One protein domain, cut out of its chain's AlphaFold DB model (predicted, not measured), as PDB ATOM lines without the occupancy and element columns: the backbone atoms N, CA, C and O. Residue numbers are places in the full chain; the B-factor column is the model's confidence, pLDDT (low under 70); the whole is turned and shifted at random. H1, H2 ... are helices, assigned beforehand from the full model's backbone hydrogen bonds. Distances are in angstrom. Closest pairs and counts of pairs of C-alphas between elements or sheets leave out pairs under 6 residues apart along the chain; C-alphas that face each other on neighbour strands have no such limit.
ATOM      1  N   GLY A  39      14.423 -34.320  20.877       83.75
ATOM      2  CA  GLY A  39      15.275 -34.962  21.884       83.75
ATOM      3  C   GLY A  39      16.571 -34.187  22.124       83.75
ATOM      4  O   GLY A  39      16.955 -33.947  23.267       83.75
ATOM      5  N   GLU A  40      17.219 -33.728  21.053       90.81
ATOM      6  CA  GLU A  40      18.450 -32.939  21.126       90.81
ATOM      7  C   GLU A  40      18.232 -31.575  21.790       90.81
ATOM      8  O   GLU A  40      18.975 -31.219  22.705       90.81
ATOM      9  N   SER A  41      17.190 -30.834  21.401       91.19
ATOM     10  CA  SER A  41      16.847 -29.564  22.061       91.19
ATOM     11  C   SER A  41      16.502 -29.754  23.541       91.19
ATOM     12  O   SER A  41      16.912 -28.943  24.371       91.19
ATOM     13  N   GLY A  42      15.840 -30.861  23.897       92.94
ATOM     14  CA  GLY A  42      15.605 -31.240  25.289       92.94
ATOM     15  C   GLY A  42      16.903 -31.513  26.062       92.94
ATOM     16  O   GLY A  42      17.076 -31.002  27.169       92.94
ATOM     17  N   TRP A  43      17.851 -32.250  25.474       93.88
ATOM     18  CA  TRP A  43      19.175 -32.469  26.071       93.88
ATOM     19  C   TRP A  43      19.966 -31.173  26.245       93.88
ATOM     20  O   TRP A  43      20.583 -30.970  27.291       93.88
ATOM     21  N   LEU A  44      19.933 -30.283  25.254       95.25
ATOM     22  CA  LEU A  44      20.578 -28.974  25.335       95.25
ATOM     23  C   LEU A  44      19.995 -28.124  26.467       95.25
ATOM     24  O   LEU A  44      20.759 -27.529  27.226       95.25
ATOM     25  N   ALA A  45      18.666 -28.098  26.605       93.62
ATOM     26  CA  ALA A  45      17.989 -27.362  27.667       93.62
ATOM     27  C   ALA A  45      18.362 -27.896  29.058       93.62
ATOM     28  O   ALA A  45      18.693 -27.119  29.951       93.62
ATOM     29  N   VAL A  46      18.377 -29.221  29.228       94.12
ATOM     30  CA  VAL A  46      18.769 -29.859  30.491       94.12
ATOM     31  C   VAL A  46      20.225 -29.579  30.841       94.12
ATOM     32  O   VAL A  46      20.510 -29.207  31.976       94.12
ATOM     33  N   LEU A  47      21.149 -29.733  29.889       95.50
ATOM     34  CA  LEU A  47      22.563 -29.455  30.142       95.50
ATOM     35  C   LEU A  47      22.781 -27.984  30.510       95.50
ATOM     36  O   LEU A  47      23.524 -27.707  31.447       95.50
ATOM     37  N   ALA A  48      22.096 -27.056  29.839       95.56
ATOM     38  CA  ALA A  48      22.170 -25.634  30.163       95.56
ATOM     39  C   ALA A  48      21.643 -25.322  31.577       95.56
ATOM     40  O   ALA A  48      22.270 -24.556  32.310       95.56
ATOM     41  N   ASP A  49      20.527 -25.930  31.990       93.00
ATOM     42  CA  ASP A  49      19.993 -25.740  33.344       93.00
ATOM     43  C   ASP A  49      20.938 -26.312  34.416       93.00
ATOM     44  O   ASP A  49      21.246 -25.646  35.408       93.00
ATOM     45  N   MET A  50      21.494 -27.506  34.181       93.06
ATOM     46  CA  MET A  50      22.470 -28.120  35.087       93.06
ATOM     47  C   MET A  50      23.777 -27.318  35.183       93.06
ATOM     48  O   MET A  50      24.354 -27.210  36.268       93.06
ATOM     49  N   GLU A  51      24.249 -26.739  34.080       95.88
ATOM     50  CA  GLU A  51      25.408 -25.839  34.069       95.88
ATOM     51  C   GLU A  51      25.130 -24.564  34.865       95.88
ATOM     52  O   GLU A  51      25.929 -24.192  35.723       95.88
ATOM     53  N   SER A  52      23.959 -23.954  34.667       94.12
ATOM     54  CA  SER A  52      23.540 -22.775  35.426       94.12
ATOM     55  C   SER A  52      23.414 -23.077  36.925       94.12
ATOM     56  O   SER A  52      23.785 -22.260  37.773       94.12
ATOM     57  N   ALA A  53      22.930 -24.267  37.288       90.50
ATOM     58  CA  ALA A  53      22.903 -24.721  38.674       90.50
ATOM     59  C   ALA A  53      24.317 -24.881  39.260       90.50
ATOM     60  O   ALA A  53      24.552 -24.452  40.394       90.50
ATOM     61  N   ALA A  54      25.261 -25.433  38.493       92.75
ATOM     62  CA  ALA A  54      26.661 -25.543  38.898       92.75
ATOM     63  C   ALA A  54      27.323 -24.161  39.070       92.75
ATOM     64  O   ALA A  54      28.020 -23.946  40.060       92.75
ATOM     65  N   ASP A  55      27.043 -23.200  38.183       93.81
ATOM     66  CA  ASP A  55      27.523 -21.815  38.300       93.81
ATOM     67  C   ASP A  55      27.034 -21.157  39.596       93.81
ATOM     68  O   ASP A  55      27.819 -20.556  40.336       93.81
ATOM     69  N   ARG A  56      25.740 -21.309  39.915       89.62
ATOM     70  CA  ARG A  56      25.158 -20.798  41.168       89.62
ATOM     71  C   ARG A  56      25.803 -21.442  42.394       89.62
ATOM     72  O   ARG A  56      26.072 -20.744  43.371       89.62
ATOM     73  N   ALA A  57      26.047 -22.751  42.361       88.25
ATOM     74  CA  ALA A  57      26.711 -23.460  43.452       88.25
ATOM     75  C   ALA A  57      28.153 -22.968  43.649       88.25
ATOM     76  O   ALA A  57      28.552 -22.663  44.771       88.25
ATOM     77  N   GLU A  58      28.913 -22.804  42.565       91.56
ATOM     78  CA  GLU A  58      30.264 -22.242  42.624       91.56
ATOM     79  C   GLU A  58      30.286 -20.830  43.184       91.56
ATOM     80  O   GLU A  58      31.143 -20.514  44.007       91.56
ATOM     81  N   GLN A  59      29.351 -19.981  42.757       89.25
ATOM     82  CA  GLN A  59      29.278 -18.615  43.252       89.25
ATOM     83  C   GLN A  59      29.042 -18.582  44.764       89.25
ATOM     84  O   GLN A  59      29.716 -17.832  45.465       89.25
ATOM     85  N   ARG A  60      28.158 -19.446  45.281       85.38
ATOM     86  CA  ARG A  60      27.927 -19.580  46.728       85.38
ATOM     87  C   ARG A  60      29.181 -20.041  47.473       85.38
ATOM     88  O   ARG A  60      29.499 -19.484  48.516       85.38
ATOM     89  N   LEU A  61      29.930 -20.999  46.920       86.31
ATOM     90  CA  LEU A  61      31.193 -21.443  47.524       86.31
ATOM     91  C   LEU A  61      32.277 -20.353  47.517       86.31
ATOM     92  O   LEU A  61      33.122 -20.358  48.409       86.31
ATOM     93  N   ARG A  62      32.274 -19.446  46.525       86.12
ATOM     94  CA  ARG A  62      33.232 -18.326  46.425       86.12
ATOM     95  C   ARG A  62      32.930 -17.193  47.402       86.12
ATOM     96  O   ARG A  62      33.863 -16.678  48.004       86.12
ATOM     97  N   VAL A  63      31.665 -16.783  47.515       81.25
ATOM     98  CA  VAL A  63      31.254 -15.657  48.380       81.25
ATOM     99  C   VAL A  63      31.366 -16.024  49.866       81.25
ATOM    100  O   VAL A  63      31.579 -15.148  50.697       81.25
ATOM    101  N   GLY A  64      31.334 -17.320  50.198       66.31
ATOM    102  CA  GLY A  64      31.449 -17.794  51.575       66.31
ATOM    103  C   GLY A  64      30.159 -17.587  52.372       66.31
ATOM    104  O   GLY A  64      29.205 -16.969  51.911       66.31
ATOM    105  N   LEU A  92      27.202 -34.239  22.240       95.75
ATOM    106  CA  LEU A  92      27.007 -33.674  23.581       95.75
ATOM    107  C   LEU A  92      27.714 -34.474  24.681       95.75
ATOM    108  O   LEU A  92      27.836 -33.984  25.801       95.75
ATOM    109  N   ALA A  93      28.219 -35.676  24.382       95.81
ATOM    110  CA  ALA A  93      28.847 -36.547  25.374       95.81
ATOM    111  C   ALA A  93      30.042 -35.884  26.078       95.81
ATOM    112  O   ALA A  93      30.173 -35.985  27.295       95.81
ATOM    113  N   ALA A  94      30.879 -35.152  25.334       97.56
ATOM    114  CA  ALA A  94      32.020 -34.438  25.908       97.56
ATOM    115  C   ALA A  94      31.578 -33.326  26.876       97.56
ATOM    116  O   ALA A  94      32.147 -33.184  27.956       97.56
ATOM    117  N   ARG A  95      30.527 -32.578  26.515       97.50
ATOM    118  CA  ARG A  95      29.952 -31.516  27.352       97.50
ATOM    119  C   ARG A  95      29.358 -32.084  28.640       97.50
ATOM    120  O   ARG A  95      29.672 -31.601  29.721       97.50
ATOM    121  N   ALA A  96      28.564 -33.149  28.527       96.44
ATOM    122  CA  ALA A  96      28.002 -33.843  29.681       96.44
ATOM    123  C   ALA A  96      29.101 -34.403  30.602       96.44
ATOM    124  O   ALA A  96      29.024 -34.242  31.816       96.44
ATOM    125  N   GLY A  97      30.153 -35.001  30.033       97.75
ATOM    126  CA  GLY A  97      31.297 -35.503  30.797       97.75
ATOM    127  C   GLY A  97      32.023 -34.401  31.574       97.75
ATOM    128  O   GLY A  97      32.276 -34.555  32.766       97.75
ATOM    129  N   ALA A  98      32.292 -33.259  30.932       98.19
ATOM    130  CA  ALA A  98      32.911 -32.109  31.593       98.19
ATOM    131  C   ALA A  98      32.045 -31.557  32.739       98.19
ATOM    132  O   ALA A  98      32.565 -31.185  33.791       98.19
ATOM    133  N   LEU A  99      30.722 -31.536  32.557       97.50
ATOM    134  CA  LEU A  99      29.784 -31.109  33.590       97.50
ATOM    135  C   LEU A  99      29.785 -32.048  34.805       97.50
ATOM    136  O   LEU A  99      29.799 -31.562  35.934       97.50
ATOM    137  N   VAL A 100      29.808 -33.367  34.594       97.44
ATOM    138  CA  VAL A 100      29.872 -34.352  35.691       97.44
ATOM    139  C   VAL A 100      31.155 -34.180  36.502       97.44
ATOM    140  O   VAL A 100      31.099 -34.122  37.728       97.44
ATOM    141  N   GLU A 101      32.297 -34.020  35.834       98.12
ATOM    142  CA  GLU A 101      33.574 -33.803  36.521       98.12
ATOM    143  C   GLU A 101      33.555 -32.512  37.350       98.12
ATOM    144  O   GLU A 101      33.928 -32.492  38.525       98.12
ATOM    145  N   ARG A 102      33.014 -31.432  36.778       97.25
ATOM    146  CA  ARG A 102      32.823 -30.167  37.493       97.25
ATOM    147  C   ARG A 102      31.927 -30.331  38.726       97.25
ATOM    148  O   ARG A 102      32.214 -29.758  39.777       97.25
ATOM    149  N   GLN A 103      30.852 -31.108  38.613       96.06
ATOM    150  CA  GLN A 103      29.946 -31.396  39.726       96.06
ATOM    151  C   GLN A 103      30.627 -32.228  40.820       96.06
ATOM    152  O   GLN A 103      30.436 -31.940  42.002       96.06
ATOM    153  N   HIS A 104      31.462 -33.204  40.461       97.75
ATOM    154  CA  HIS A 104      32.270 -33.955  41.425       97.75
ATOM    155  C   HIS A 104      33.217 -33.042  42.206       97.75
ATOM    156  O   HIS A 104      33.257 -33.092  43.438       97.75
ATOM    157  N   GLU A 105      33.909 -32.145  41.510       96.88
ATOM    158  CA  GLU A 105      34.807 -31.185  42.145       96.88
ATOM    159  C   GLU A 105      34.062 -30.199  43.062       96.88
ATOM    160  O   GLU A 105      34.546 -29.824  44.130       96.88
ATOM    161  N   LEU A 106      32.855 -29.783  42.675       94.88
ATOM    162  CA  LEU A 106      31.971 -28.969  43.511       94.88
ATOM    163  C   LEU A 106      31.554 -29.685  44.800       94.88
ATOM    164  O   LEU A 106      31.607 -29.090  45.880       94.88
ATOM    165  N   MET A 107      31.159 -30.956  44.699       95.06
ATOM    166  CA  MET A 107      30.790 -31.768  45.861       95.06
ATOM    167  C   MET A 107      31.972 -31.945  46.813       95.06
ATOM    168  O   MET A 107      31.808 -31.771  48.019       95.06
ATOM    169  N   ARG A 108      33.167 -32.214  46.273       96.44
ATOM    170  CA  ARG A 108      34.400 -32.340  47.059       96.44
ATOM    171  C   ARG A 108      34.696 -31.066  47.849       96.44
ATOM    172  O   ARG A 108      34.784 -31.114  49.070       96.44
ATOM    173  N   ARG A 109      34.720 -29.912  47.176       93.88
ATOM    174  CA  ARG A 109      34.958 -28.611  47.827       93.88
ATOM    175  C   ARG A 109      33.907 -28.273  48.880       93.88
ATOM    176  O   ARG A 109      34.227 -27.683  49.906       93.88
ATOM    177  N   THR A 110      32.655 -28.649  48.632       92.06
ATOM    178  CA  THR A 110      31.571 -28.449  49.599       92.06
ATOM    179  C   THR A 110      31.796 -29.302  50.848       92.06
ATOM    180  O   THR A 110      31.667 -28.792  51.959       92.06
ATOM    181  N   ALA A 111      32.176 -30.575  50.688       92.56
ATOM    182  CA  ALA A 111      32.499 -31.455  51.809       92.56
ATOM    183  C   ALA A 111      33.669 -30.905  52.643       92.56
ATOM    184  O   ALA A 111      33.550 -30.820  53.865       92.56
ATOM    185  N   ASP A 112      34.732 -30.434  51.983       92.62
ATOM    186  CA  ASP A 112      35.891 -29.827  52.646       92.62
ATOM    187  C   ASP A 112      35.481 -28.596  53.480       92.62
ATOM    188  O   ASP A 112      35.802 -28.495  54.667       92.62
ATOM    189  N   GLN A 113      34.677 -27.688  52.908       89.94
ATOM    190  CA  GLN A 113      34.173 -26.516  53.633       89.94
ATOM    191  C   GLN A 113      33.278 -26.891  54.826       89.94
ATOM    192  O   GLN A 113      33.330 -26.234  55.872       89.94
ATOM    193  N   MET A 114      32.459 -27.940  54.696       90.06
ATOM    194  CA  MET A 114      31.628 -28.440  55.795       90.06
ATOM    195  C   MET A 114      32.479 -28.997  56.940       90.06
ATOM    196  O   MET A 114      32.160 -28.760  58.109       90.06
ATOM    197  N   ASP A 115      33.560 -29.708  56.635       93.00
ATOM    198  CA  ASP A 115      34.473 -30.247  57.644       93.00
ATOM    199  C   ASP A 115      35.249 -29.144  58.369       93.00
ATOM    200  O   ASP A 115      35.333 -29.156  59.605       93.00
ATOM    201  N   ASP A 116      35.709 -28.127  57.642       90.19
ATOM    202  CA  ASP A 116      36.317 -26.934  58.233       90.19
ATOM    203  C   ASP A 116      35.333 -26.162  59.114       90.19
ATOM    204  O   ASP A 116      35.682 -25.694  60.203       90.19
ATOM    205  N   HIS A 117      34.072 -26.047  58.691       88.06
ATOM    206  CA  HIS A 117      33.026 -25.436  59.504       88.06
ATOM    207  C   HIS A 117      32.782 -26.222  60.802       88.06
ATOM    208  O   HIS A 117      32.805 -25.638  61.886       88.06
ATOM    209  N   ARG A 118      32.655 -27.555  60.735       92.25
ATOM    210  CA  ARG A 118      32.515 -28.418  61.926       92.25
ATOM    211  C   ARG A 118      33.706 -28.289  62.873       92.25
ATOM    212  O   ARG A 118      33.520 -28.248  64.090       92.25
ATOM    213  N   ARG A 119      34.931 -28.213  62.340       91.19
ATOM    214  CA  ARG A 119      36.148 -28.013  63.142       91.19
ATOM    215  C   ARG A 119      36.125 -26.664  63.859       91.19
ATOM    216  O   ARG A 119      36.414 -26.623  65.054       91.19
ATOM    217  N   ARG A 120      35.740 -25.589  63.162       88.44
ATOM    218  CA  ARG A 120      35.588 -24.249  63.752       88.44
ATOM    219  C   ARG A 120      34.550 -24.240  64.871       88.44
ATOM    220  O   ARG A 120      34.866 -23.764  65.956       88.44
ATOM    221  N   LEU A 121      33.384 -24.852  64.657       90.31
ATOM    222  CA  LEU A 121      32.338 -24.955  65.681       90.31
ATOM    223  C   LEU A 121      32.827 -25.674  66.949       90.31
ATOM    224  O   LEU A 121      32.600 -25.194  68.058       90.31
ATOM    225  N   ARG A 122      33.557 -26.788  66.803       89.94
ATOM    226  CA  ARG A 122      34.148 -27.505  67.949       89.94
ATOM    227  C   ARG A 122      35.171 -26.653  68.703       89.94
ATOM    228  O   ARG A 122      35.200 -26.687  69.928       89.94
ATOM    229  N   ALA A 123      36.000 -25.885  67.992       89.44
ATOM    230  CA  ALA A 123      36.975 -24.992  68.618       89.44
ATOM    231  C   ALA A 123      36.290 -23.850  69.389       89.44
ATOM    232  O   ALA A 123      36.676 -23.556  70.520       89.44
ATOM    233  N   THR A 124      35.245 -23.244  68.817       89.06
ATOM    234  CA  THR A 124      34.460 -22.209  69.506       89.06
ATOM    235  C   THR A 124      33.729 -22.757  70.731       89.06
ATOM    236  O   THR A 124      33.688 -22.093  71.765       89.06
ATOM    237  N   ASP A 125      33.210 -23.982  70.654       87.69
ATOM    238  CA  ASP A 125      32.537 -24.638  71.777       87.69
ATOM    239  C   ASP A 125      33.516 -24.977  72.919       87.69
ATOM    240  O   ASP A 125      33.240 -24.724  74.094       87.69
ATOM    241  N   ALA A 126      34.730 -25.429  72.582       84.50
ATOM    242  CA  ALA A 126      35.800 -25.656  73.555       84.50
ATOM    243  C   ALA A 126      36.227 -24.365  74.285       84.50
ATOM    244  O   ALA A 126      36.503 -24.386  75.485       84.50
ATOM    245  N   LEU A 127      36.257 -23.221  73.589       83.25
ATOM    246  CA  LEU A 127      36.546 -21.923  74.213       83.25
ATOM    247  C   LEU A 127      35.420 -21.466  75.146       83.25
ATOM    248  O   LEU A 127      35.702 -20.914  76.205       83.25
ATOM    249  N   ARG A 128      34.158 -21.722  74.784       78.12
ATOM    250  CA  ARG A 128      32.993 -21.388  75.617       78.12
ATOM    251  C   ARG A 128      32.931 -22.222  76.898       78.12
ATOM    252  O   ARG A 128      32.479 -21.728  77.927       78.12
ATOM    253  N   THR A 129      33.356 -23.481  76.831       73.50
ATOM    254  CA  THR A 129      33.304 -24.431  77.956       73.50
ATOM    255  C   THR A 129      34.515 -24.342  78.889       73.50
ATOM    256  O   THR A 129      34.423 -24.754  80.046       73.50
ATOM    257  N   ARG A 130      35.634 -23.750  78.449       66.25
ATOM    258  CA  ARG A 130      36.762 -23.424  79.331       66.25
ATOM    259  C   ARG A 130      36.396 -22.228  80.217       66.25
ATOM    260  O   ARG A 130      36.530 -21.080  79.801       66.25
TER     261      ARG A 130
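AT A GLANCE: This is residues 39 to 64 and 92 to 130 of the 142 residues of an uncharacterized protein of Cellulomonas sp. NEAU-YY56 (UniProt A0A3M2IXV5). One long helix, H2, makes the length of a rod, and a shorter helix, H1, packs slantwise along part of it, running the same way. Residues 114 to 130 stick out past this contact as a single arm. The printed part has 65 residues with two named helices, H1 then H2, and no named strand; the class is all helix. It is extended, with a radius of gyration of the C-alphas of 17.6 A and spans of 62 by 17 by 16 A.

HOW THE PARTS SIT: H2, residues 92 to 129, touches H1, residues 39 to 63, with residues 96 to 110 alone. Their closest C-alphas are those of Gln 103 and Ala 54, 6.8 A apart. Their lines stand at a shallow tilt of 26 degrees. In H1 and H2 every O i to N i+4 pair is within hydrogen-bond range.

IN THESE COORDINATES: H2 measures 55.5 A from C-alpha 92 at (27.007, -33.674, 23.581) to C-alpha 129 at (33.304, -24.431, 77.956). H1 measures 36.5 A and begins with C-alpha 39 at (15.275, -34.962, 21.884).

THE WHOLE: The two farthest C-alphas, of Gly 39 and Arg 130, are 62.4 A apart. Residues 65 to 91 are not printed; C-alphas 64 and 92 are 32.5 A apart across this cut. Residues 64 and 130 have pLDDT under 70.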